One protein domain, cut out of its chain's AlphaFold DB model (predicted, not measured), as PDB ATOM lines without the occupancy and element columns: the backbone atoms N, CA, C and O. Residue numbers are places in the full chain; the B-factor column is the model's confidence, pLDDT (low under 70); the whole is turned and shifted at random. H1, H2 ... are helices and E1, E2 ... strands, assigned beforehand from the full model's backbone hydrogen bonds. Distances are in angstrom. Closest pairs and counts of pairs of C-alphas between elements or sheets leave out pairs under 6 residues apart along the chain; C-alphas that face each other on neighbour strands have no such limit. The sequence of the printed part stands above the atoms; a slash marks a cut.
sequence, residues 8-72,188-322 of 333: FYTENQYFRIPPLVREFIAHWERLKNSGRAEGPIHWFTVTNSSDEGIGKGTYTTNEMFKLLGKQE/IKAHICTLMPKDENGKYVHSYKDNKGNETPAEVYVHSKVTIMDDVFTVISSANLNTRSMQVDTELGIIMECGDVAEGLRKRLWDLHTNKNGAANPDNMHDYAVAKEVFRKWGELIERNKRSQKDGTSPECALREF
ATOM      1  N   PHE A   8     312.873 289.926 287.622       95.19
ATOM      2  CA  PHE A   8     313.645 290.465 286.509       95.19
ATOM      3  C   PHE A   8     314.559 289.382 285.950       95.19
ATOM      4  O   PHE A   8     315.187 288.647 286.709       95.19
ATOM      5  N   TYR A   9     314.682 289.309 284.631       98.25
ATOM      6  CA  TYR A   9     315.765 288.594 283.969       98.25
ATOM      7  C   TYR A   9     316.631 289.590 283.211       98.25
ATOM      8  O   TYR A   9     316.105 290.424 282.480       98.25
ATOM      9  N   THR A  10     317.945 289.498 283.355       97.88
ATOM     10  CA  THR A  10     318.892 290.341 282.632       97.88
ATOM     11  C   THR A  10     320.011 289.497 282.055       97.88
ATOM     12  O   THR A  10     320.690 288.775 282.779       97.88
ATOM     13  N   GLU A  11     320.266 289.667 280.765       98.00
ATOM     14  CA  GLU A  11     321.465 289.179 280.100       98.00
ATOM     15  C   GLU A  11     322.245 290.390 279.591       98.00
ATOM     16  O   GLU A  11     321.819 291.063 278.645       98.00
ATOM     17  N   ASN A  12     323.340 290.732 280.274       97.38
ATOM     18  CA  ASN A  12     324.103 291.938 279.971       97.38
ATOM     19  C   ASN A  12     325.609 291.708 280.087       97.38
ATOM     20  O   ASN A  12     326.080 291.101 281.050       97.38
ATOM     21  N   GLN A  13     326.368 292.260 279.141       95.25
ATOM     22  CA  GLN A  13     327.831 292.221 279.183       95.25
ATOM     23  C   GLN A  13     328.397 292.787 280.486       95.25
ATOM     24  O   GLN A  13     329.346 292.222 281.022       95.25
ATOM     25  N   TYR A  14     327.807 293.870 281.003       94.56
ATOM     26  CA  TYR A  14     328.183 294.436 282.291       94.56
ATOM     27  C   TYR A  14     326.981 294.504 283.227       94.56
ATOM     28  O   TYR A  14     325.918 294.986 282.845       94.56
ATOM     29  N   PHE A  15     327.185 294.109 284.482       94.75
ATOM     30  CA  PHE A  15     326.193 294.208 285.550       94.75
ATOM     31  C   PHE A  15     326.771 295.008 286.726       94.75
ATOM     32  O   PHE A  15     327.231 294.452 287.720       94.75
ATOM     33  N   ARG A  16     326.840 296.335 286.553       93.31
ATOM     34  CA  ARG A  16     327.573 297.257 287.441       93.31
ATOM     35  C   ARG A  16     326.960 298.664 287.474       93.31
ATOM     36  O   ARG A  16     327.613 299.660 287.177       93.31
ATOM     37  N   ILE A  17     325.695 298.760 287.876       92.62
ATOM     38  CA  ILE A  17     324.988 300.028 288.112       92.62
ATOM     39  C   ILE A  17     324.481 300.136 289.567       92.62
ATOM     40  O   ILE A  17     323.283 300.027 289.832       92.62
ATOM     41  N   PRO A  18     325.368 300.396 290.552       90.31
ATOM     42  CA  PRO A  18     324.974 300.569 291.953       90.31
ATOM     43  C   PRO A  18     323.832 301.575 292.193       90.31
ATOM     44  O   PRO A  18     322.977 301.275 293.026       90.31
ATOM     45  N   PRO A  19     323.751 302.730 291.489       90.12
ATOM     46  CA  PRO A  19     322.640 303.667 291.668       90.12
ATOM     47  C   PRO A  19     321.260 303.031 291.462       90.12
ATOM     48  O   PRO A  19     320.356 303.298 292.242       90.12
ATOM     49  N   LEU A  20     321.114 302.124 290.488       89.44
ATOM     50  CA  LEU A  20     319.849 301.432 290.228       89.44
ATOM     51  C   LEU A  20     319.414 300.589 291.433       89.44
ATOM     52  O   LEU A  20     318.267 300.662 291.859       89.44
ATOM     53  N   VAL A  21     320.340 299.819 292.013       87.75
ATOM     54  CA  VAL A  21     320.043 298.970 293.179       87.75
ATOM     55  C   VAL A  21     319.686 299.823 294.398       87.75
ATOM     56  O   VAL A  21     318.763 299.479 295.131       87.75
ATOM     57  N   ARG A  22     320.357 300.968 294.597       85.38
ATOM     58  CA  ARG A  22     320.024 301.910 295.684       85.38
ATOM     59  C   ARG A  22     318.614 302.479 295.534       85.38
ATOM     60  O   ARG A  22     317.870 302.490 296.513       85.38
ATOM     61  N   GLU A  23     318.238 302.894 294.327       86.69
ATOM     62  CA  GLU A  23     316.881 303.378 294.047       86.69
ATOM     63  C   GLU A  23     315.830 302.288 294.278       86.69
ATOM     64  O   GLU A  23     314.785 302.553 294.878       86.69
ATOM     65  N   PHE A  24     316.118 301.041 293.891       84.25
ATOM     66  CA  PHE A  24     315.236 299.912 294.184       84.25
ATOM     67  C   PHE A  24     315.061 299.673 295.682       84.25
ATOM     68  O   PHE A  24     313.925 299.527 296.128       84.25
ATOM     69  N   ILE A  25     316.148 299.659 296.458       79.94
ATOM     70  CA  ILE A  25     316.098 299.479 297.918       79.94
ATOM     71  C   ILE A  25     315.245 300.586 298.556       79.94
ATOM     72  O   ILE A  25     314.307 300.299 299.301       79.94
ATOM     73  N   ALA A  26     315.489 301.849 298.193       80.25
ATOM     74  CA  ALA A  26     314.721 302.986 298.702       80.25
ATOM     75  C   ALA A  26     313.238 302.936 298.280       80.25
ATOM     76  O   ALA A  26     312.336 303.334 299.023       80.25
ATOM     77  N   HIS A  27     312.946 302.462 297.067       81.31
ATOM     78  CA  HIS A  27     311.574 302.260 296.612       81.31
ATOM     79  C   HIS A  27     310.883 301.110 297.354       81.31
ATOM     80  O   HIS A  27     309.737 301.252 297.783       81.31
ATOM     81  N   TRP A  28     311.584 300.000 297.564       78.75
ATOM     82  CA  TRP A  28     311.077 298.852 298.296       78.75
ATOM     83  C   TRP A  28     310.694 299.203 299.734       78.75
ATOM     84  O   TRP A  28     309.615 298.822 300.185       78.75
ATOM     85  N   GLU A  29     311.531 299.957 300.447       75.69
ATOM     86  CA  GLU A  29     311.231 300.399 301.813       75.69
ATOM     87  C   GLU A  29     309.915 301.190 301.876       75.69
ATOM     88  O   GLU A  29     309.077 300.941 302.745       75.69
ATOM     89  N   ARG A  30     309.668 302.069 300.894       79.56
ATOM     90  CA  ARG A  30     308.397 302.804 300.761       79.56
ATOM     91  C   ARG A  30     307.208 301.876 300.507       79.56
ATOM     92  O   ARG A  30     306.165 302.043 301.141       79.56
ATOM     93  N   LEU A  31     307.353 300.895 299.612       77.00
ATOM     94  CA  LEU A  31     306.302 299.913 299.313       77.00
ATOM     95  C   LEU A  31     305.977 299.026 300.520       77.00
ATOM     96  O   LEU A  31     304.803 298.811 300.825       77.00
ATOM     97  N   LYS A  32     307.000 298.540 301.232       74.38
ATOM     98  CA  LYS A  32     306.838 297.740 302.451       74.38
ATOM     99  C   LYS A  32     306.088 298.532 303.522       74.38
ATOM    100  O   LYS A  32     305.109 298.033 304.073       74.38
ATOM    101  N   ASN A  33     306.474 299.789 303.743       75.75
ATOM    102  CA  ASN A  33     305.796 300.682 304.690       75.75
ATOM    103  C   ASN A  33     304.353 301.020 304.270       75.75
ATOM    104  O   ASN A  33     303.536 301.366 305.117       75.75
ATOM    105  N   SER A  34     304.028 300.871 302.984       75.69
ATOM    106  CA  SER A  34     302.687 301.082 302.419       75.69
ATOM    107  C   SER A  34     301.858 299.791 302.302       75.69
ATOM    108  O   SER A  34     300.797 299.785 301.675       75.69
ATOM    109  N   GLY A  35     302.315 298.680 302.895       69.50
ATOM    110  CA  GLY A  35     301.550 297.434 302.980       69.50
ATOM    111  C   GLY A  35     301.678 296.501 301.772       69.50
ATOM    112  O   GLY A  35     300.714 295.796 301.440       69.50
ATOM    113  N   ARG A  36     302.836 296.481 301.091       70.62
ATOM    114  CA  ARG A  36     303.213 295.340 300.234       70.62
ATOM    115  C   ARG A  36     303.324 294.087 301.108       70.62
ATOM    116  O   ARG A  36     304.017 294.111 302.122       70.62
ATOM    117  N   ALA A  37     302.617 293.025 300.728       65.94
ATOM    118  CA  ALA A  37     302.596 291.759 301.469       65.94
ATOM    119  C   ALA A  37     303.490 290.698 300.810       65.94
ATOM    120  O   ALA A  37     303.949 289.763 301.463       65.94
ATOM    121  N   GLU A  38     303.733 290.850 299.511       70.88
ATOM    122  CA  GLU A  38     304.575 289.995 298.691       70.88
ATOM    123  C   GLU A  38     306.056 290.192 299.061       70.88
ATOM    124  O   GLU A  38     306.467 291.289 299.442       70.88
ATOM    125  N   GLY A  39     306.862 289.132 298.968       78.06
ATOM    126  CA  GLY A  39     308.285 289.163 299.328       78.06
ATOM    127  C   GLY A  39     309.183 289.842 298.273       78.06
ATOM    128  O   GLY A  39     308.680 290.514 297.371       78.06
ATOM    129  N   PRO A  40     310.519 289.690 298.369       84.56
ATOM    130  CA  PRO A  40     311.474 290.390 297.503       84.56
ATOM    131  C   PRO A  40     311.334 290.006 296.026       84.56
ATOM    132  O   PRO A  40     310.924 288.889 295.716       84.56
ATOM    133  N   ILE A  41     311.740 290.913 295.137       87.56
ATOM    134  CA  ILE A  41     311.866 290.689 293.693       87.56
ATOM    135  C   ILE A  41     313.002 289.696 293.431       87.56
ATOM    136  O   ILE A  41     314.082 289.811 294.016       87.56
ATOM    137  N   HIS A  42     312.777 288.745 292.528       93.12
ATOM    138  CA  HIS A  42     313.776 287.756 292.127       93.12
ATOM    139  C   HIS A  42     314.495 288.213 290.851       93.12
ATOM    140  O   HIS A  42     313.885 288.303 289.790       93.12
ATOM    141  N   TRP A  43     315.789 288.512 290.933       95.31
ATOM    142  CA  TRP A  43     316.605 288.948 289.801       95.31
ATOM    143  C   TRP A  43     317.492 287.804 289.310       95.31
ATOM    144  O   TRP A  43     318.387 287.340 290.012       95.31
ATOM    145  N   PHE A  44     317.244 287.345 288.093       98.25
ATOM    146  CA  PHE A  44     318.044 286.355 287.391       98.25
ATOM    147  C   PHE A  44     318.987 287.083 286.436       98.25
ATOM    148  O   PHE A  44     318.536 287.702 285.475       98.25
ATOM    149  N   THR A  45     320.287 287.022 286.690       98.12
ATOM    150  CA  THR A  45     321.285 287.745 285.903       98.12
ATOM    151  C   THR A  45     322.266 286.781 285.260       98.12
ATOM    152  O   THR A  45     322.815 285.907 285.925       98.12
ATOM    153  N   VAL A  46     322.534 286.999 283.978       98.50
ATOM    154  CA  VAL A  46     323.607 286.366 283.215       98.50
ATOM    155  C   VAL A  46     324.565 287.456 282.725       98.50
ATOM    156  O   VAL A  46     324.152 288.416 282.071       98.50
ATOM    157  N   THR A  47     325.841 287.338 283.085       97.88
ATOM    158  CA  THR A  47     326.896 288.312 282.768       97.88
ATOM    159  C   THR A  47     328.265 287.628 282.671       97.88
ATOM    160  O   THR A  47     328.352 286.406 282.786       97.88
ATOM    161  N   ASN A  48     329.330 288.397 282.441       95.62
ATOM    162  CA  ASN A  48     330.694 287.880 282.321       95.62
ATOM    163  C   ASN A  48     331.473 288.034 283.628       95.62
ATOM    164  O   ASN A  48     331.353 289.062 284.293       95.62
ATOM    165  N   SER A  49     332.319 287.056 283.954       92.56
ATOM    166  CA  SER A  49     333.212 287.098 285.125       92.56
ATOM    167  C   SER A  49     334.697 287.182 284.765       92.56
ATOM    168  O   SER A  49     335.509 287.577 285.606       92.56
ATOM    169  N   SER A  50     335.040 286.853 283.517       87.81
ATOM    170  CA  SER A  50     336.399 286.945 282.977       87.81
ATOM    171  C   SER A  50     336.964 288.370 283.030       87.81
ATOM    172  O   SER A  50     336.220 289.352 282.994       87.81
ATOM    173  N   ASP A  51     338.293 288.499 283.059       84.25
ATOM    174  CA  ASP A  51     338.964 289.809 283.060       84.25
ATOM    175  C   ASP A  51     338.623 290.644 281.821       84.25
ATOM    176  O   ASP A  51     338.406 291.854 281.922       84.25
ATOM    177  N   GLU A  52     338.508 289.995 280.660       83.94
ATOM    178  CA  GLU A  52     338.057 290.634 279.422       83.94
ATOM    179  C   GLU A  52     336.593 291.082 279.521       83.94
ATOM    180  O   GLU A  52     336.259 292.203 279.134       83.94
ATOM    181  N   GLY A  53     335.724 290.237 280.084       84.38
ATOM    182  CA  GLY A  53     334.290 290.493 280.172       84.38
ATOM    183  C   GLY A  53     333.875 291.510 281.230       84.38
ATOM    184  O   GLY A  53     332.933 292.261 280.993       84.38
ATOM    185  N   ILE A  54     334.570 291.589 282.368       86.94
ATOM    186  CA  ILE A  54     334.317 292.606 283.404       86.94
ATOM    187  C   ILE A  54     335.057 293.922 283.119       86.94
ATOM    188  O   ILE A  54     334.622 295.004 283.537       86.94
ATOM    189  N   GLY A  55     336.187 293.838 282.411       86.56
ATOM    190  CA  GLY A  55     337.055 294.960 282.088       86.56
ATOM    191  C   GLY A  55     337.518 295.742 283.322       86.56
ATOM    192  O   GLY A  55     337.881 295.200 284.364       86.56
ATOM    193  N   LYS A  56     337.508 297.073 283.215       88.19
ATOM    194  CA  LYS A  56     338.062 297.989 284.228       88.19
ATOM    195  C   LYS A  56     337.087 298.375 285.350       88.19
ATOM    196  O   LYS A  56     337.418 299.265 286.133       88.19
ATOM    197  N   GLY A  57     335.930 297.728 285.470       91.69
ATOM    198  CA  GLY A  57     334.905 298.102 286.462       91.69
ATOM    199  C   GLY A  57     334.765 297.165 287.645       91.69
ATOM    200  O   GLY A  57     333.656 296.978 288.147       91.69
ATOM    201  N   THR A  58     335.859 296.545 288.089       93.19
ATOM    202  CA  THR A  58     335.815 295.588 289.201       93.19
ATOM    203  C   THR A  58     335.345 296.238 290.504       93.19
ATOM    204  O   THR A  58     334.577 295.621 291.237       93.19
ATOM    205  N   TYR A  59     335.707 297.503 290.769       92.50
ATOM    206  CA  TYR A  59     335.212 298.237 291.939       92.50
ATOM    207  C   TYR A  59     333.691 298.440 291.894       92.50
ATOM    208  O   TYR A  59     332.995 298.076 292.837       92.50
ATOM    209  N   THR A  60     333.165 298.980 290.791       93.62
ATOM    210  CA  THR A  60     331.733 299.275 290.629       93.62
ATOM    211  C   THR A  60     330.878 298.009 290.652       93.62
ATOM    212  O   THR A  60     329.799 298.003 291.244       93.62
ATOM    213  N   THR A  61     331.371 296.927 290.043       94.56
ATOM    214  CA  THR A  61     330.713 295.611 290.073       94.56
ATOM    215  C   THR A  61     330.632 295.092 291.507       94.56
ATOM    216  O   THR A  61     329.548 294.769 291.984       94.56
ATOM    217  N   ASN A  62     331.749 295.124 292.240       91.81
ATOM    218  CA  ASN A  62     331.792 294.730 293.646       91.81
ATOM    219  C   ASN A  62     330.871 295.590 294.533       91.81
ATOM    220  O   ASN A  62     330.212 295.055 295.420       91.81
ATOM    221  N   GLU A  63     330.780 296.902 294.290       89.94
ATOM    222  CA  GLU A  63     329.830 297.777 294.994       89.94
ATOM    223  C   GLU A  63     328.371 297.402 294.702       89.94
ATOM    224  O   GLU A  63     327.548 297.378 295.615       89.94
ATOM    225  N   MET A  64     328.035 297.074 293.450       91.75
ATOM    226  CA  MET A  64     326.691 296.602 293.107       91.75
ATOM    227  C   MET A  64     326.394 295.259 293.783       91.75
ATOM    228  O   MET A  64     325.317 295.078 294.340       91.75
ATOM    229  N   PHE A  65     327.353 294.336 293.786       90.94
ATOM    230  CA  PHE A  65     327.183 293.009 294.375       90.94
ATOM    231  C   PHE A  65     327.060 293.086 295.895       90.94
ATOM    232  O   PHE A  65     326.227 292.396 296.474       90.94
ATOM    233  N   LYS A  66     327.790 293.999 296.541       85.06
ATOM    234  CA  LYS A  66     327.603 294.341 297.956       85.06
ATOM    235  C   LYS A  66     326.170 294.782 298.255       85.06
ATOM    236  O   LYS A  66     325.589 294.313 299.228       85.06
ATOM    237  N   LEU A  67     325.580 295.632 297.413       84.44
ATOM    238  CA  LEU A  67     324.182 296.059 297.566       84.44
ATOM    239  C   LEU A  67     323.165 294.939 297.313       84.44
ATOM    240  O   LEU A  67     322.038 295.046 297.776       84.44
ATOM    241  N   LEU A  68     323.544 293.895 296.578       86.56
ATOM    242  CA  LEU A  68     322.704 292.727 296.299       86.56
ATOM    243  C   LEU A  68     322.919 291.575 297.294       86.56
ATOM    244  O   LEU A  68     322.319 290.515 297.121       86.56
ATOM    245  N   GLY A  69     323.800 291.741 298.287       83.12
ATOM    246  CA  GLY A  69     324.181 290.659 299.201       83.12
ATOM    247  C   GLY A  69     324.928 289.513 298.509       83.12
ATOM    248  O   GLY A  69     324.805 288.371 298.937       83.12
ATOM    249  N   LYS A  70     325.644 289.824 297.418       86.06
ATOM    250  CA  LYS A  70     326.397 288.905 296.548       86.06
ATOM    251  C   LYS A  70     327.888 289.231 296.467       86.06
ATOM    252  O   LYS A  70     328.548 288.947 295.475       86.06
ATOM    253  N   GLN A  71     328.448 289.897 297.474       84.50
ATOM    254  CA  GLN A  71     329.861 290.288 297.447       84.50
ATOM    255  C   GLN A  71     330.819 289.086 297.550       84.50
ATOM    256  O   GLN A  71     331.959 289.163 297.096       84.50
ATOM    257  N   GLU A  72     330.350 287.965 298.105       81.12
ATOM    258  CA  GLU A  72     331.110 286.730 298.314       81.12
ATOM    259  C   GLU A  72     331.640 286.101 297.027       81.12
ATOM    260  O   GLU A  72     332.605 285.344 297.078       81.12
ATOM    261  N   ILE A 188     315.227 292.648 297.216       86.06
ATOM    262  CA  ILE A 188     315.839 291.948 296.063       86.06
ATOM    263  C   ILE A 188     316.554 290.660 296.488       86.06
ATOM    264  O   ILE A 188     317.326 290.648 297.440       86.06
ATOM    265  N   LYS A 189     316.338 289.584 295.722       89.50
ATOM    266  CA  LYS A 189     317.142 288.353 295.725       89.50
ATOM    267  C   LYS A 189     317.728 288.135 294.341       89.50
ATOM    268  O   LYS A 189     316.968 288.065 293.384       89.50
ATOM    269  N   ALA A 190     319.048 288.010 294.231       92.50
ATOM    270  CA  ALA A 190     319.719 287.876 292.941       92.50
ATOM    271  C   ALA A 190     320.422 286.521 292.777       92.50
ATOM    272  O   ALA A 190     321.139 286.080 293.673       92.50
ATOM    273  N   HIS A 191     320.260 285.906 291.606       96.56
ATOM    274  CA  HIS A 191     321.194 284.920 291.063       96.56
ATOM    275  C   HIS A 191     322.047 285.623 290.020       96.56
ATOM    276  O   HIS A 191     321.505 286.178 289.069       96.56
ATOM    277  N   ILE A 192     323.366 285.599 290.185       97.06
ATOM    278  CA  ILE A 192     324.305 286.187 289.229       97.06
ATOM    279  C   ILE A 192     325.116 285.040 288.644       97.06
ATOM    280  O   ILE A 192     325.829 284.351 289.370       97.06
ATOM    281  N   CYS A 193     324.954 284.807 287.348       97.75
ATOM    282  CA  CYS A 193     325.492 283.647 286.658       97.75
ATOM    283  C   CYS A 193     326.387 284.049 285.487       97.75
ATOM    284  O   CYS A 193     326.236 285.114 284.889       97.75
ATOM    285  N   THR A 194     327.270 283.126 285.134       97.38
ATOM    286  CA  THR A 194     327.978 283.051 283.856       97.38
ATOM    287  C   THR A 194     327.459 281.832 283.093       97.38
ATOM    288  O   THR A 194     326.734 281.002 283.655       97.38
ATOM    289  N   LEU A 195     327.796 281.721 281.809       97.38
ATOM    290  CA  LEU A 195     327.371 280.599 280.976       97.38
ATOM    291  C   LEU A 195     328.553 279.708 280.615       97.38
ATOM    292  O   LEU A 195     329.581 280.181 280.135       97.38
ATOM    293  N   MET A 196     328.374 278.408 280.799       95.06
ATOM    294  CA  MET A 196     329.300 277.379 280.361       95.06
ATOM    295  C   MET A 196     328.983 276.965 278.920       95.06
ATOM    296  O   MET A 196     327.820 276.710 278.584       95.06
ATOM    297  N   PRO A 197     330.002 276.869 278.061       94.75
ATOM    298  CA  PRO A 197     329.856 276.337 276.714       94.75
ATOM    299  C   PRO A 197     329.713 274.809 276.724       94.75
ATOM    300  O   PRO A 197     329.946 274.148 277.738       94.75
ATOM    301  N   LYS A 198     329.343 274.257 275.566       93.00
ATOM    302  CA  LYS A 198     329.382 272.817 275.293       93.00
ATOM    303  C   LYS A 198     330.650 272.452 274.521       93.00
ATOM    304  O   LYS A 198     331.081 273.227 273.671       93.00
ATOM    305  N   ASP A 199     331.197 271.273 274.793       90.75
ATOM    306  CA  ASP A 199     332.243 270.644 273.990       90.75
ATOM    307  C   ASP A 199     331.698 270.117 272.647       90.75
ATOM    308  O   ASP A 199     330.504 270.208 272.339       90.75
ATOM    309  N   GLU A 200     332.584 269.525 271.847       88.62
ATOM    310  CA  GLU A 200     332.259 268.896 270.559       88.62
ATOM    311  C   GLU A 200     331.238 267.748 270.659       88.62
ATOM    312  O   GLU A 200     330.548 267.446 269.685       88.62
ATOM    313  N   ASN A 201     331.088 267.146 271.842       90.62
ATOM    314  CA  ASN A 201     330.135 266.074 272.127       90.62
ATOM    315  C   ASN A 201     328.814 266.604 272.712       90.62
ATOM    316  O   ASN A 201     327.929 265.823 273.072       90.62
ATOM    317  N   GLY A 202     328.660 267.927 272.825       89.81
ATOM    318  CA  GLY A 202     327.468 268.575 273.359       89.81
ATOM    319  C   GLY A 202     327.365 268.567 274.888       89.81
ATOM    320  O   GLY A 202     326.289 268.880 275.412       89.81
ATOM    321  N   LYS A 203     328.438 268.224 275.609       92.38
ATOM    322  CA  LYS A 203     328.499 268.257 277.077       92.38
ATOM    323  C   LYS A 203     328.984 269.614 277.557       92.38
ATOM    324  O   LYS A 203     329.919 270.166 276.996       92.38
ATOM    325  N   TYR A 204     328.373 270.144 278.611       94.38
ATOM    326  CA  TYR A 204     328.865 271.374 279.228       94.38
ATOM    327  C   TYR A 204     330.253 271.159 279.844       94.38
ATOM    328  O   TYR A 204     330.572 270.055 280.293       94.38
ATOM    329  N   VAL A 205     331.072 272.209 279.867       91.56
ATOM    330  CA  VAL A 205     332.433 272.159 280.421       91.56
ATOM    331  C   VAL A 205     332.699 273.333 281.358       91.56
ATOM    332  O   VAL A 205     332.271 274.457 281.104       91.56
ATOM    333  N   HIS A 206     333.424 273.060 282.445       87.06
ATOM    334  CA  HIS A 206     333.830 274.073 283.426       87.06
ATOM    335  C   HIS A 206     335.092 274.822 283.008       87.06
ATOM    336  O   HIS A 206     335.205 276.019 283.279       87.06
ATOM    337  N   SER A 207     336.024 274.133 282.352       86.88
ATOM    338  CA  SER A 207     337.330 274.652 281.952       86.88
ATOM    339  C   SER A 207     337.751 274.144 280.568       86.88
ATOM    340  O   SER A 207     337.258 273.128 280.079       86.88
ATOM    341  N   TYR A 208     338.676 274.868 279.940       82.00
ATOM    342  CA  TYR A 208     339.430 274.441 278.762       82.00
ATOM    343  C   TYR A 208     340.923 274.463 279.063       82.00
ATOM    344  O   TYR A 208     341.379 275.255 279.887       82.00
ATOM    345  N   LYS A 209     341.707 273.653 278.348       81.12
ATOM    346  CA  LYS A 209     343.169 273.753 278.400       81.12
ATOM    347  C   LYS A 209     343.655 274.817 277.423       81.12
ATOM    348  O   LYS A 209     343.313 274.764 276.244       81.12
ATOM    349  N   ASP A 210     344.440 275.769 277.913       76.44
ATOM    350  CA  ASP A 210     345.117 276.751 277.068       76.44
ATOM    351  C   ASP A 210     346.278 276.108 276.275       76.44
ATOM    352  O   ASP A 210     346.617 274.935 276.446       76.44
ATOM    353  N   ASN A 211     346.942 276.895 275.420       77.81
ATOM    354  CA  ASN A 211     348.078 276.433 274.606       77.81
ATOM    355  C   ASN A 211     349.289 275.947 275.428       77.81
ATOM    356  O   ASN A 211     350.217 275.366 274.870       77.81
ATOM    357  N   LYS A 212     349.317 276.227 276.733       79.12
ATOM    358  CA  LYS A 212     350.363 275.818 277.675       79.12
ATOM    359  C   LYS A 212     349.915 274.641 278.551       79.12
ATOM    360  O   LYS A 212     350.703 274.172 279.365       79.12
ATOM    361  N   GLY A 213     348.692 274.143 278.360       76.69
ATOM    362  CA  GLY A 213     348.107 273.043 279.121       76.69
ATOM    363  C   GLY A 213     347.453 273.458 280.440       76.69
ATOM    364  O   GLY A 213     347.005 272.571 281.164       76.69
ATOM    365  N   ASN A 214     347.367 274.757 280.748       74.00
ATOM    366  CA  ASN A 214     346.715 275.242 281.963       74.00
ATOM    367  C   ASN A 214     345.197 275.185 281.802       74.00
ATOM    368  O   ASN A 214     344.666 275.582 280.762       74.00
ATOM    369  N   GLU A 215     344.491 274.751 282.841       78.00
ATOM    370  CA  GLU A 215     343.035 274.837 282.859       78.00
ATOM    371  C   GLU A 215     342.577 276.277 283.097       78.00
ATOM    372  O   GLU A 215     342.946 276.919 284.078       78.00
ATOM    373  N   THR A 216     341.747 276.782 282.190       76.31
ATOM    374  CA  THR A 216     341.136 278.109 282.267       76.31
ATOM    375  C   THR A 216     339.619 277.963 282.326       76.31
ATOM    376  O   THR A 216     339.071 277.146 281.584       76.31
ATOM    377  N   PRO A 217     338.910 278.711 283.192       82.56
ATOM    378  CA  PRO A 217     337.454 278.663 283.243       82.56
ATOM    379  C   PRO A 217     336.826 278.926 281.871       82.56
ATOM    380  O   PRO A 217     337.075 279.947 281.234       82.56
ATOM    381  N   ALA A 218     335.984 278.002 281.424       87.75
ATOM    382  CA  ALA A 218     335.256 278.095 280.171       87.75
ATOM    383  C   ALA A 218     334.052 279.024 280.353       87.75
ATOM    384  O   ALA A 218     333.189 278.749 281.184       87.75
ATOM    385  N   GLU A 219     333.973 280.123 279.611       91.56
ATOM    386  CA  GLU A 219     332.867 281.085 279.697       91.56
ATOM    387  C   GLU A 219     332.370 281.434 278.290       91.56
ATOM    388  O   GLU A 219     333.161 281.736 277.399       91.56
ATOM    389  N   VAL A 220     331.054 281.386 278.078       95.06
ATOM    390  CA  VAL A 220     330.426 281.980 276.895       95.06
ATOM    391  C   VAL A 220     330.359 283.481 277.124       95.06
ATOM    392  O   VAL A 220     329.686 283.940 278.046       95.06
ATOM    393  N   TYR A 221     331.035 284.235 276.264       95.69
ATOM    394  CA  TYR A 221     331.055 285.687 276.352       95.69
ATOM    395  C   TYR A 221     329.677 286.285 276.038       95.69
ATOM    396  O   TYR A 221     329.176 286.215 274.912       95.69
ATOM    397  N   VAL A 222     329.070 286.908 277.040       97.31
ATOM    398  CA  VAL A 222     327.768 287.564 276.964       97.31
ATOM    399  C   VAL A 222     327.957 288.977 276.423       97.31
ATOM    400  O   VAL A 222     328.466 289.857 277.112       97.31
ATOM    401  N   HIS A 223     327.513 289.213 275.188       96.81
ATOM    402  CA  HIS A 223     327.472 290.554 274.591       96.81
ATOM    403  C   HIS A 223     326.045 291.120 274.485       96.81
ATOM    404  O   HIS A 223     325.876 292.283 274.120       96.81
ATOM    405  N   SER A 224     325.021 290.338 274.831       97.06
ATOM    406  CA  SER A 224     323.625 290.783 274.896       97.06
ATOM    407  C   SER A 224     323.459 291.981 275.836       97.06
ATOM    408  O   SER A 224     324.275 292.194 276.736       97.06
ATOM    409  N   LYS A 225     322.402 292.771 275.616       97.50
ATOM    410  CA  LYS A 225     321.870 293.749 276.574       97.50
ATOM    411  C   LYS A 225     320.345 293.655 276.547       97.50
ATOM    412  O   LYS A 225     319.656 294.402 275.853       97.50
ATOM    413  N   VAL A 226     319.843 292.639 277.240       98.00
ATOM    414  CA  VAL A 226     318.425 292.273 277.272       98.00
ATOM    415  C   VAL A 226     317.941 292.262 278.712       98.00
ATOM    416  O   VAL A 226     318.609 291.702 279.580       98.00
ATOM    417  N   THR A 227     316.765 292.836 278.953       97.94
ATOM    418  CA  THR A 227     316.062 292.731 280.236       97.94
ATOM    419  C   THR A 227     314.609 292.341 280.001       97.94
ATOM    420  O   THR A 227     313.949 292.929 279.152       97.94
ATOM    421  N   ILE A 228     314.102 291.375 280.761       98.25
ATOM    422  CA  ILE A 228     312.702 290.936 280.750       98.25
ATOM    423  C   ILE A 228     312.131 291.127 282.154       98.25
ATOM    424  O   ILE A 228     312.814 290.849 283.143       98.25
ATOM    425  N   MET A 229     310.899 291.619 282.250       96.50
ATOM    426  CA  MET A 229     310.219 291.864 283.523       96.50
ATOM    427  C   MET A 229     308.828 291.235 283.486       96.50
ATOM    428  O   MET A 229     308.036 291.568 282.603       96.50
ATOM    429  N   ASP A 230     308.556 290.333 284.430       94.88
ATOM    430  CA  ASP A 230     307.251 289.688 284.653       94.88
ATOM    431  C   ASP A 230     306.598 289.019 283.424       94.88
ATOM    432  O   ASP A 230     305.389 288.838 283.409       94.88
ATOM    433  N   ASP A 231     307.358 288.642 282.390       96.50
ATOM    434  CA  ASP A 231     306.792 288.214 281.093       96.50
ATOM    435  C   ASP A 231     305.831 289.267 280.488       96.50
ATOM    436  O   ASP A 231     304.886 288.931 279.785       96.50
ATOM    437  N   VAL A 232     306.073 290.558 280.750       95.25
ATOM    438  CA  VAL A 232     305.287 291.689 280.221       95.25
ATOM    439  C   VAL A 232     306.178 292.638 279.431       95.25
ATOM    440  O   VAL A 232     305.910 292.924 278.261       95.25
ATOM    441  N   PHE A 233     307.257 293.112 280.057       96.56
ATOM    442  CA  PHE A 233     308.172 294.060 279.435       96.56
ATOM    443  C   PHE A 233     309.426 293.363 278.930       96.56
ATOM    444  O   PHE A 233     310.011 292.530 279.621       96.56
ATOM    445  N   THR A 234     309.874 293.756 277.742       97.88
ATOM    446  CA  THR A 234     311.182 293.397 277.194       97.88
ATOM    447  C   THR A 234     311.927 294.655 276.790       97.88
ATOM    448  O   THR A 234     311.399 295.491 276.060       97.88
ATOM    449  N   VAL A 235     313.175 294.766 277.228       97.56
ATOM    450  CA  VAL A 235     314.130 295.786 276.801       97.56
ATOM    451  C   VAL A 235     315.223 295.096 276.003       97.56
ATOM    452  O   VAL A 235     315.847 294.162 276.504       97.56
ATOM    453  N   ILE A 236     315.471 295.563 274.783       97.50
ATOM    454  CA  ILE A 236     316.634 295.183 273.973       97.50
ATOM    455  C   ILE A 236     317.345 296.473 273.590       97.50
ATOM    456  O   ILE A 236     316.727 297.367 273.009       97.50
ATOM    457  N   SER A 237     318.625 296.594 273.921       96.88
ATOM    458  CA  SER A 237     319.381 297.827 273.692       96.88
ATOM    459  C   SER A 237     320.837 297.573 273.313       96.88
ATOM    460  O   SER A 237     321.316 296.439 273.306       96.88
ATOM    461  N   SER A 238     321.552 298.646 272.983       97.00
ATOM    462  CA  SER A 238     323.017 298.676 272.981       97.00
ATOM    463  C   SER A 238     323.598 298.982 274.374       97.00
ATOM    464  O   SER A 238     324.734 298.599 274.659       97.00
ATOM    465  N   ALA A 239     322.791 299.570 275.267       96.31
ATOM    466  CA  ALA A 239     323.221 300.045 276.579       96.31
ATOM    467  C   ALA A 239     323.585 298.915 277.548       96.31
ATOM    468  O   ALA A 239     322.747 298.093 277.935       96.31
ATOM    469  N   ASN A 240     324.828 298.915 278.025       94.19
ATOM    470  CA  ASN A 240     325.213 298.042 279.127       94.19
ATOM    471  C   ASN A 240     324.629 298.535 280.456       94.19
ATOM    472  O   ASN A 240     324.406 299.730 280.637       94.19
ATOM    473  N   LEU A 241     324.475 297.650 281.445       92.94
ATOM    474  CA  LEU A 241     324.096 298.077 282.798       92.94
ATOM    475  C   LEU A 241     325.317 298.592 283.570       92.94
ATOM    476  O   LEU A 241     325.759 298.010 284.561       92.94
ATOM    477  N   ASN A 242     325.871 299.705 283.096       90.88
ATOM    478  CA  ASN A 242     326.906 300.493 283.753       90.88
ATOM    479  C   ASN A 242     326.570 301.990 283.666       90.88
ATOM    480  O   ASN A 242     325.738 302.413 282.867       90.88
ATOM    481  N   THR A 243     327.229 302.809 284.484       87.06
ATOM    482  CA  THR A 243     326.974 304.260 284.516       87.06
ATOM    483  C   THR A 243     327.241 304.929 283.166       87.06
ATOM    484  O   THR A 243     326.496 305.819 282.776       87.06
ATOM    485  N   ARG A 244     328.262 304.478 282.426       87.81
ATOM    486  CA  ARG A 244     328.635 305.072 281.141       87.81
ATOM    487  C   ARG A 244     327.523 304.955 280.098       87.81
ATOM    488  O   ARG A 244     327.074 305.976 279.598       87.81
ATOM    489  N   SER A 245     327.021 303.748 279.847       91.31
ATOM    490  CA  SER A 245     325.950 303.528 278.861       91.31
ATOM    491  C   SER A 245     324.629 304.158 279.314       91.31
ATOM    492  O   SER A 245     323.843 304.635 278.510       91.31
ATOM    493  N   MET A 246     324.370 304.176 280.626       89.44
ATOM    494  CA  MET A 246     323.090 304.646 281.166       89.44
ATOM    495  C   MET A 246     323.024 306.168 281.372       89.44
ATOM    496  O   MET A 246     321.944 306.678 281.667       89.44
ATOM    497  N   GLN A 247     324.144 306.898 281.279       87.62
ATOM    498  CA  GLN A 247     324.192 308.342 281.574       87.62
ATOM    499  C   GLN A 247     325.039 309.178 280.606       87.62
ATOM    500  O   GLN A 247     324.845 310.391 280.556       87.62
ATOM    501  N   VAL A 248     325.996 308.580 279.892       89.06
ATOM    502  CA  VAL A 248     327.032 309.318 279.148       89.06
ATOM    503  C   VAL A 248     327.023 308.973 277.662       89.06
ATOM    504  O   VAL A 248     326.920 309.875 276.833       89.06
ATOM    505  N   ASP A 249     327.151 307.692 277.322       92.62
ATOM    506  CA  ASP A 249     327.270 307.251 275.934       92.62
ATOM    507  C   ASP A 249     325.929 307.389 275.198       92.62
ATOM    508  O   ASP A 249     324.846 307.331 275.783       92.62
ATOM    509  N   THR A 250     326.001 307.585 273.881       95.25
ATOM    510  CA  THR A 250     324.804 307.551 273.035       95.25
ATOM    511  C   THR A 250     324.403 306.103 272.810       95.25
ATOM    512  O   THR A 250     325.110 305.361 272.133       95.25
ATOM    513  N   GLU A 251     323.251 305.723 273.346       96.69
ATOM    514  CA  GLU A 251     322.709 304.374 273.252       96.69
ATOM    515  C   GLU A 251     321.342 304.379 272.566       96.69
ATOM    516  O   GLU A 251     320.604 305.364 272.611       96.69
ATOM    517  N   LEU A 252     320.980 303.251 271.955       96.75
ATOM    518  CA  LEU A 252     319.657 303.030 271.384       96.75
ATOM    519  C   LEU A 252     319.066 301.744 271.956       96.75
ATOM    520  O   LEU A 252     319.750 300.735 272.129       96.75
ATOM    521  N   GLY A 253     317.770 301.762 272.234       95.69
ATOM    522  CA  GLY A 253     317.056 300.583 272.686       95.69
ATOM    523  C   GLY A 253     315.574 300.665 272.390       95.69
ATOM    524  O   GLY A 253     315.031 301.736 272.123       95.69
ATOM    525  N   ILE A 254     314.934 299.507 272.443       96.75
ATOM    526  CA  ILE A 254     313.497 299.346 272.281       96.75
ATOM    527  C   ILE A 254     312.967 298.734 273.572       96.75
ATOM    528  O   ILE A 254     313.499 297.733 274.060       96.75
ATOM    529  N   ILE A 255     311.914 299.344 274.110       96.69
ATOM    530  CA  ILE A 255     311.118 298.795 275.204       96.69
ATOM    531  C   ILE A 255     309.788 298.353 274.603       96.69
ATOM    532  O   ILE A 255     309.128 299.128 273.913       96.69
ATOM    533  N   MET A 256     309.412 297.104 274.846       96.44
ATOM    534  CA  MET A 256     308.169 296.509 274.366       96.44
ATOM    535  C   MET A 256     307.347 296.031 275.554       96.44
ATOM    536  O   MET A 256     307.874 295.336 276.418       96.44
ATOM    537  N   GLU A 257     306.061 296.369 275.565       96.62
ATOM    538  CA  GLU A 257     305.055 295.819 276.476       96.62
ATOM    539  C   GLU A 257     304.227 294.793 275.698       96.62
ATOM    540  O   GLU A 257     303.208 295.113 275.088       96.62
ATOM    541  N   CYS A 258     304.734 293.567 275.600       96.50
ATOM    542  CA  CYS A 258     304.102 292.504 274.826       96.50
ATOM    543  C   CYS A 258     304.413 291.155 275.470       96.50
ATOM    544  O   CYS A 258     305.535 290.655 275.353       96.50
ATOM    545  N   GLY A 259     303.408 290.576 276.133       95.56
ATOM    546  CA  GLY A 259     303.583 289.351 276.910       95.56
ATOM    547  C   GLY A 259     304.049 288.164 276.071       95.56
ATOM    548  O   GLY A 259     305.022 287.512 276.432       95.56
ATOM    549  N   ASP A 260     303.466 287.969 274.886       96.25
ATOM    550  CA  ASP A 260     303.855 286.884 273.974       96.25
ATOM    551  C   ASP A 260     305.337 286.966 273.564       96.25
ATOM    552  O   ASP A 260     306.032 285.950 273.471       96.25
ATOM    553  N   VAL A 261     305.845 288.184 273.334       96.50
ATOM    554  CA  VAL A 261     307.258 288.416 272.998       96.50
ATOM    555  C   VAL A 261     308.144 288.208 274.224       96.50
ATOM    556  O   VAL A 261     309.170 287.537 274.113       96.50
ATOM    557  N   ALA A 262     307.755 288.751 275.379       97.75
ATOM    558  CA  ALA A 262     308.517 288.651 276.619       97.75
ATOM    559  C   ALA A 262     308.641 287.198 277.101       97.75
ATOM    560  O   ALA A 262     309.755 286.699 277.280       97.75
ATOM    561  N   GLU A 263     307.517 286.491 277.212       97.81
ATOM    562  CA  GLU A 263     307.471 285.084 277.602       97.81
ATOM    563  C   GLU A 263     308.181 284.200 276.571       97.81
ATOM    564  O   GLU A 263     308.996 283.347 276.931       97.81
ATOM    565  N   GLY A 264     307.919 284.417 275.278       98.25
ATOM    566  CA  GLY A 264     308.541 283.652 274.201       98.25
ATOM    567  C   GLY A 264     310.064 283.799 274.176       98.25
ATOM    568  O   GLY A 264     310.777 282.807 273.988       98.25
ATOM    569  N   LEU A 265     310.579 285.013 274.398       98.19
ATOM    570  CA  LEU A 265     312.014 285.272 274.492       98.19
ATOM    571  C   LEU A 265     312.613 284.636 275.751       98.19
ATOM    572  O   LEU A 265     313.614 283.922 275.640       98.19
ATOM    573  N   ARG A 266     311.991 284.835 276.922       98.38
ATOM    574  CA  ARG A 266     312.438 284.232 278.186       98.38
ATOM    575  C   ARG A 266     312.523 282.716 278.059       98.38
ATOM    576  O   ARG A 266     313.573 282.158 278.363       98.38
ATOM    577  N   LYS A 267     311.471 282.056 277.559       98.56
ATOM    578  CA  LYS A 267     311.437 280.595 277.389       98.56
ATOM    579  C   LYS A 267     312.600 280.086 276.556       98.56
ATOM    580  O   LYS A 267     313.261 279.137 276.961       98.56
ATOM    581  N   ARG A 268     312.889 280.736 275.425       98.50
ATOM    582  CA  ARG A 268     313.992 280.336 274.538       98.50
ATOM    583  C   ARG A 268     315.357 280.514 275.198       98.50
ATOM    584  O   ARG A 268     316.184 279.614 275.107       98.50
ATOM    585  N   LEU A 269     315.590 281.647 275.862       98.38
ATOM    586  CA  LEU A 269     316.854 281.895 276.565       98.38
ATOM    587  C   LEU A 269     317.034 280.911 277.723       98.38
ATOM    588  O   LEU A 269     318.077 280.278 277.854       98.38
ATOM    589  N   TRP A 270     315.998 280.711 278.530       98.56
ATOM    590  CA  TRP A 270     316.072 279.830 279.687       98.56
ATOM    591  C   TRP A 270     316.150 278.356 279.294       98.56
ATOM    592  O   TRP A 270     316.806 277.596 279.999       98.56
ATOM    593  N   ASP A 271     315.602 277.941 278.152       98.31
ATOM    594  CA  ASP A 271     315.832 276.605 277.596       98.31
ATOM    595  C   ASP A 271     317.310 276.364 277.268       98.31
ATOM    596  O   ASP A 271     317.831 275.281 277.545       98.31
ATOM    597  N   LEU A 272     317.998 277.368 276.712       97.00
ATOM    598  CA  LEU A 272     319.438 277.295 276.447       97.00
ATOM    599  C   LEU A 272     320.235 277.230 277.755       97.00
ATOM    600  O   LEU A 272     321.130 276.391 277.895       97.00
ATOM    601  N   HIS A 273     319.872 278.070 278.726       98.00
ATOM    602  CA  HIS A 273     320.620 278.228 279.975       98.00
ATOM    603  C   HIS A 273     320.416 277.053 280.931       98.00
ATOM    604  O   HIS A 273     321.369 276.562 281.534       98.00
ATOM    605  N   THR A 274     319.184 276.554 281.035       97.94
ATOM    606  CA  THR A 274     318.773 275.503 281.984       97.94
ATOM    607  C   THR A 274     318.706 274.109 281.362       97.94
ATOM    608  O   THR A 274     318.315 273.163 282.043       97.94
ATOM    609  N   ASN A 275     319.106 273.966 280.092       96.88
ATOM    610  CA  ASN A 275     319.037 272.717 279.330       96.88
ATOM    611  C   ASN A 275     317.602 272.153 279.256       96.88
ATOM    612  O   ASN A 275     317.352 270.985 279.548       96.88
ATOM    613  N   LYS A 276     316.653 273.018 278.865       97.56
ATOM    614  CA  LYS A 276     315.215 272.718 278.703       97.56
ATOM    615  C   LYS A 276     314.546 272.163 279.964       97.56
ATOM    616  O   LYS A 276     313.628 271.342 279.894       97.56
ATOM    617  N   ASN A 277     315.006 272.588 281.139       97.62
ATOM    618  CA  ASN A 277     314.413 272.168 282.398       97.62
ATOM    619  C   ASN A 277     313.094 272.920 282.637       97.62
ATOM    620  O   ASN A 277     313.096 274.069 283.072       97.62
ATOM    621  N   GLY A 278     311.962 272.249 282.406       96.94
ATOM    622  CA  GLY A 278     310.632 272.853 282.554       96.94
ATOM    623  C   GLY A 278     310.326 273.386 283.960       96.94
ATOM    624  O   GLY A 278     309.613 274.376 284.089       96.94
ATOM    625  N   ALA A 279     310.908 272.810 285.019       97.38
ATOM    626  CA  ALA A 279     310.723 273.317 286.384       97.38
ATOM    627  C   ALA A 279     311.487 274.629 286.640       97.38
ATOM    628  O   ALA A 279     311.103 275.405 287.511       97.38
ATOM    629  N   ALA A 280     312.561 274.882 285.889       97.62
ATOM    630  CA  ALA A 280     313.319 276.131 285.926       97.62
ATOM    631  C   ALA A 280     312.855 277.143 284.862       97.62
ATOM    632  O   ALA A 280     313.384 278.251 284.815       97.62
ATOM    633  N   ASN A 281     311.894 276.759 284.015       98.06
ATOM    634  CA  ASN A 281     311.384 277.534 282.888       98.06
ATOM    635  C   ASN A 281     309.846 277.411 282.717       98.06
ATOM    636  O   ASN A 281     309.393 277.140 281.604       98.06
ATOM    637  N   PRO A 282     309.024 277.560 283.779       97.81
ATOM    638  CA  PRO A 282     307.577 277.377 283.675       97.81
ATOM    639  C   PRO A 282     306.876 278.605 283.076       97.81
ATOM    640  O   PRO A 282     307.502 279.626 282.784       97.81
ATOM    641  N   ASP A 283     305.561 278.499 282.921       96.50
ATOM    642  CA  ASP A 283     304.662 279.606 282.581       96.50
ATOM    643  C   ASP A 283     304.351 280.461 283.821       96.50
ATOM    644  O   ASP A 283     304.667 280.078 284.950       96.50
ATOM    645  N   ASN A 284     303.653 281.584 283.630       94.19
ATOM    646  CA  ASN A 284     303.125 282.435 284.707       94.19
ATOM    647  C   ASN A 284     304.193 282.998 285.660       94.19
ATOM    648  O   ASN A 284     303.950 283.139 286.857       94.19
ATOM    649  N   MET A 285     305.366 283.373 285.143       94.88
ATOM    650  CA  MET A 285     306.435 283.963 285.959       94.88
ATOM    651  C   MET A 285     306.066 285.321 286.590       94.88
ATOM    652  O   MET A 285     306.742 285.764 287.517       94.88
ATOM    653  N   HIS A 286     304.984 285.968 286.139       90.44
ATOM    654  CA  HIS A 286     304.401 287.135 286.809       90.44
ATOM    655  C   HIS A 286     303.823 286.804 288.199       90.44
ATOM    656  O   HIS A 286     303.711 287.697 289.040       90.44
ATOM    657  N   ASP A 287     303.458 285.543 288.467       91.81
ATOM    658  CA  ASP A 287     303.021 285.095 289.789       91.81
ATOM    659  C   ASP A 287     304.225 284.990 290.736       91.81
ATOM    660  O   ASP A 287     305.214 284.298 290.477       91.81
ATOM    661  N   TYR A 288     304.121 285.665 291.879       90.94
ATOM    662  CA  TYR A 288     305.182 285.719 292.876       90.94
ATOM    663  C   TYR A 288     305.587 284.338 293.414       90.94
ATOM    664  O   TYR A 288     306.774 284.071 293.623       90.94
ATOM    665  N   ALA A 289     304.616 283.458 293.670       92.69
ATOM    666  CA  ALA A 289     304.873 282.121 294.192       92.69
ATOM    667  C   ALA A 289     305.603 281.260 293.155       92.69
ATOM    668  O   ALA A 289     306.521 280.520 293.522       92.69
ATOM    669  N   VAL A 290     305.253 281.415 291.874       95.81
ATOM    670  CA  VAL A 290     305.954 280.764 290.759       95.81
ATOM    671  C   VAL A 290     307.384 281.287 290.659       95.81
ATOM    672  O   VAL A 290     308.321 280.494 290.724       95.81
ATOM    673  N   ALA A 291     307.583 282.609 290.604       95.56
ATOM    674  CA  ALA A 291     308.915 283.212 290.531       95.56
ATOM    675  C   ALA A 291     309.825 282.779 291.694       95.56
ATOM    676  O   ALA A 291     310.995 282.456 291.483       95.56
ATOM    677  N   LYS A 292     309.280 282.708 292.916       94.19
ATOM    678  CA  LYS A 292     309.996 282.232 294.107       94.19
ATOM    679  C   LYS A 292     310.445 280.777 293.977       94.19
ATOM    680  O   LYS A 292     311.584 280.452 294.318       94.19
ATOM    681  N   GLU A 293     309.565 279.896 293.507       97.38
ATOM    682  CA  GLU A 293     309.905 278.485 293.308       97.38
ATOM    683  C   GLU A 293     310.946 278.320 292.196       97.38
ATOM    684  O   GLU A 293     311.918 277.584 292.359       97.38
ATOM    685  N   VAL A 294     310.825 279.075 291.106       98.38
ATOM    686  CA  VAL A 294     311.796 279.032 290.006       98.38
ATOM    687  C   VAL A 294     313.156 279.580 290.425       98.38
ATOM    688  O   VAL A 294     314.186 279.004 290.074       98.38
ATOM    689  N   PHE A 295     313.186 280.625 291.253       97.31
ATOM    690  CA  PHE A 295     314.423 281.123 291.850       97.31
ATOM    691  C   PHE A 295     315.117 280.036 292.677       97.31
ATOM    692  O   PHE A 295     316.330 279.842 292.577       97.31
ATOM    693  N   ARG A 296     314.348 279.255 293.443       97.75
ATOM    694  CA  ARG A 296     314.863 278.089 294.168       97.75
ATOM    695  C   ARG A 296     315.401 277.020 293.208       97.75
ATOM    696  O   ARG A 296     316.493 276.509 293.444       97.75
ATOM    697  N   LYS A 297     314.692 276.722 292.110       98.50
ATOM    698  CA  LYS A 297     315.125 275.756 291.081       98.50
ATOM    699  C   LYS A 297     316.409 276.156 290.361       98.50
ATOM    700  O   LYS A 297     317.270 275.305 290.149       98.50
ATOM    701  N   TRP A 298     316.573 277.434 290.035       98.50
ATOM    702  CA  TRP A 298     317.838 277.956 289.514       98.50
ATOM    703  C   TRP A 298     318.976 277.753 290.514       98.50
ATOM    704  O   TRP A 298     320.026 277.248 290.132       98.50
ATOM    705  N   GLY A 299     318.739 278.038 291.798       97.69
ATOM    706  CA  GLY A 299     319.713 277.763 292.858       97.69
ATOM    707  C   GLY A 299     320.121 276.285 292.915       97.69
ATOM    708  O   GLY A 299     321.305 275.976 292.974       97.69
ATOM    709  N   GLU A 300     319.164 275.359 292.812       98.12
ATOM    710  CA  GLU A 300     319.456 273.918 292.758       98.12
ATOM    711  C   GLU A 300     320.290 273.513 291.533       98.12
ATOM    712  O   GLU A 300     321.126 272.615 291.638       98.12
ATOM    713  N   LEU A 301     320.054 274.123 290.366       98.06
ATOM    714  CA  LEU A 301     320.838 273.871 289.150       98.06
ATOM    715  C   LEU A 301     322.271 274.389 289.292       98.06
ATOM    716  O   LEU A 301     323.215 273.652 289.014       98.06
ATOM    717  N   ILE A 302     322.425 275.621 289.779       96.81
ATOM    718  CA  ILE A 302     323.724 276.252 290.026       96.81
ATOM    719  C   ILE A 302     324.549 275.397 290.996       96.81
ATOM    720  O   ILE A 302     325.686 275.039 290.695       96.81
ATOM    721  N   GLU A 303     323.956 274.983 292.118       94.94
ATOM    722  CA  GLU A 303     324.624 274.141 293.116       94.94
ATOM    723  C   GLU A 303     324.973 272.745 292.588       94.94
ATOM    724  O   GLU A 303     326.017 272.190 292.933       94.94
ATOM    725  N   ARG A 304     324.130 272.151 291.734       94.94
ATOM    726  CA  ARG A 304     324.447 270.866 291.093       94.94
ATOM    727  C   ARG A 304     325.604 270.987 290.114       94.94
ATOM    728  O   ARG A 304     326.493 270.146 290.159       94.94
ATOM    729  N   ASN A 305     325.651 272.045 289.310       94.44
ATOM    730  CA  ASN A 305     326.779 272.298 288.416       94.44
ATOM    731  C   ASN A 305     328.071 272.587 289.194       94.44
ATOM    732  O   ASN A 305     329.137 272.111 288.814       94.44
ATOM    733  N   LYS A 306     327.982 273.296 290.325       89.31
ATOM    734  CA  LYS A 306     329.114 273.507 291.240       89.31
ATOM    735  C   LYS A 306     329.627 272.190 291.831       89.31
ATOM    736  O   LYS A 306     330.832 271.967 291.884       89.31
ATOM    737  N   ARG A 307     328.728 271.277 292.224       88.88
ATOM    738  CA  ARG A 307     329.101 269.915 292.650       88.88
ATOM    739  C   ARG A 307     329.674 269.077 291.511       88.88
ATOM    740  O   ARG A 307     330.633 268.355 291.736       88.88
ATOM    741  N   SER A 308     329.160 269.211 290.290       88.00
ATOM    742  CA  SER A 308     329.693 268.468 289.146       88.00
ATOM    743  C   SER A 308     331.165 268.810 288.903       88.00
ATOM    744  O   SER A 308     331.954 267.919 288.608       88.00
ATOM    745  N   GLN A 309     331.545 270.078 289.113       83.12
ATOM    746  CA  GLN A 309     332.940 270.514 289.073       83.12
ATOM    747  C   GLN A 309     333.795 269.768 290.100       83.12
ATOM    748  O   GLN A 309     334.878 269.312 289.770       83.12
ATOM    749  N   LYS A 310     333.288 269.631 291.331       74.75
ATOM    750  CA  LYS A 310     333.959 268.923 292.430       74.75
ATOM    751  C   LYS A 310     334.120 267.429 292.168       74.75
ATOM    752  O   LYS A 310     335.095 266.836 292.606       74.75
ATOM    753  N   ASP A 311     333.137 266.830 291.515       82.00
ATOM    754  CA  ASP A 311     333.095 265.388 291.299       82.00
ATOM    755  C   ASP A 311     333.772 264.981 289.973       82.00
ATOM    756  O   ASP A 311     333.734 263.809 289.597       82.00
ATOM    757  N   GLY A 312     334.339 265.936 289.221       80.62
ATOM    758  CA  GLY A 312     334.912 265.698 287.891       80.62
ATOM    759  C   GLY A 312     333.873 265.264 286.846       80.62
ATOM    760  O   GLY A 312     334.201 264.583 285.873       80.62
ATOM    761  N   THR A 313     332.600 265.618 287.047       86.31
ATOM    762  CA  THR A 313     331.480 265.238 286.175       86.31
ATOM    763  C   THR A 313     330.956 266.418 285.357       86.31
ATOM    764  O   THR A 313     331.110 267.593 285.703       86.31
ATOM    765  N   SER A 314     330.314 266.109 284.228       87.69
ATOM    766  CA  SER A 314     329.752 267.138 283.352       87.69
ATOM    767  C   SER A 314     328.595 267.892 284.033       87.69
ATOM    768  O   SER A 314     327.735 267.244 284.632       87.69
ATOM    769  N   PRO A 315     328.524 269.231 283.903       93.69
ATOM    770  CA  PRO A 315     327.382 270.020 284.348       93.69
ATOM    771  C   PRO A 315     326.086 269.599 283.649       93.69
ATOM    772  O   PRO A 315     326.087 269.163 282.494       93.69
ATOM    773  N   GLU A 316     324.961 269.797 284.328       93.94
ATOM    774  CA  GLU A 316     323.632 269.474 283.804       93.94
ATOM    775  C   GLU A 316     323.093 270.540 282.837       93.94
ATOM    776  O   GLU A 316     322.256 270.244 281.977       93.94
ATOM    777  N   CYS A 317     323.544 271.787 282.989       96.81
ATOM    778  CA  CYS A 317     323.116 272.929 282.183       96.81
ATOM    779  C   CYS A 317     324.223 273.985 282.042       96.81
ATOM    780  O   CYS A 317     325.314 273.807 282.573       96.81
ATOM    781  N   ALA A 318     323.947 275.085 281.337       97.31
ATOM    782  CA  ALA A 318     324.938 276.131 281.084       97.31
ATOM    783  C   ALA A 318     325.197 277.028 282.305       97.31
ATOM    784  O   ALA A 318     326.231 277.683 282.369       97.31
ATOM    785  N   LEU A 319     324.267 277.112 283.259       97.62
ATOM    786  CA  LEU A 319     324.367 278.060 284.370       97.62
ATOM    787  C   LEU A 319     325.535 277.735 285.305       97.62
ATOM    788  O   LEU A 319     325.600 276.649 285.878       97.62
ATOM    789  N   ARG A 320     326.412 278.708 285.533       94.88
ATOM    790  CA  ARG A 320     327.460 278.658 286.557       94.88
ATOM    791  C   ARG A 320     327.345 279.884 287.448       94.88
ATOM    792  O   ARG A 320     327.151 280.980 286.930       94.88
ATOM    793  N   GLU A 321     327.478 279.716 288.763       94.75
ATOM    794  CA  GLU A 321     327.558 280.856 289.686       94.75
ATOM    795  C   GLU A 321     328.676 281.795 289.222       94.75
ATOM    796  O   GLU A 321     329.766 281.343 288.865       94.75
ATOM    797  N   PHE A 322     328.411 283.099 289.175       94.44
ATOM    798  CA  PHE A 322     329.481 284.066 288.968       94.44
ATOM    799  C   PHE A 322     330.549 283.839 290.041       94.44
ATOM    800  O   PHE A 322     330.206 283.697 291.209       94.44
TER     801      PHE A 322
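What this domain is: This is residues 8 to 72 and 188 to 322 of the 333 residues of a protein of Rodentibacter genomosp. 2 (UniProt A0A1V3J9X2). A twisted wall of seven strands has two long helices, H5 and H6, side by side over one face. H1 and H3 make a smaller pair that runs almost in line, and the small hairpin E4 and E5 lies far from the body's middle. The printed part has 200 residues, with six named helices and nine named strands in the order E1 H1 E2 H2 H3 E3 E4 E5 E6 E7 H4 E8 H5 H6 E9. The mixed sheet has the order E8 E7 E6 E1 E2 E3 E9, and the class is mixed, helices and strands. The whole is compact, with a radius of gyration of the C-alphas of 17.3 A and spans of 56 by 38 by 31 A.

Where its parts are: The large sheet holds E8, residues 253 to 257; E7, 233 to 237; E6, 225 to 229; E1, 8 to 12; E2, 41 to 46; E3, 188 to 195, 22.1 A long; and E9, 319 to 321. E1 begins at C-alpha 8 (313.645, 290.465, 286.509). H5 is residues 259 to 274, 21.2 A, and H6 is residues 288 to 310, 33.3 A, ending at C-alpha 310 (333.959, 268.923, 292.430). H1 is residues 18 to 33, 23.0 A; H2 51 to 54; H3 58 to 67; H4 243 to 247. E4 is residues 207 to 209 and E5 215 to 217.

How they stand to each other: E1 and E2 are parallel, with N 10 and O 44 at 2.8 A, and so are E2 and E3, with N 191 and O 43 at 2.8 A. E6 and E1 are antiparallel, with N 9 and O 228 at 2.8 A. E1, H1 and E2 form a strand-helix-strand unit, two parallel neighbour strands with a helix between, its crossover right-handed. H5 and H6 on the same face give two layers, helices on one face of a sheet. H5 runs across the strands at a height over the sheet of 9.1 A; Thr 234 and Ala 262 are its closest C-alphas to E7, at 5.5 A. H6 runs slantwise to the strands at 8.7 A; Ile 302 and Arg 320 are its closest C-alphas to E9, at 5.6 A. H1 only grazes the sheet and, with residues 18 to 22 alone, touches H3, the closest C-alphas being Pro 18 and Met 64, 4.5 A. H2, H3 and H4 are not on the sheet. H1, H3, H4, H5 and H6 have every O i to N i+4 pair within hydrogen-bond range; H2 is too short for one.

The domain as a whole: The C-alphas farthest apart are Ser 34 and Lys 212, 59.4 A. Residues 73 to 187 are not printed, and C-alphas 72 and 188 are 16.3 A apart across the cut. The links E3 to E4 and H5 to H6 are long. Residues 35 and 37 are under 70 in pLDDT.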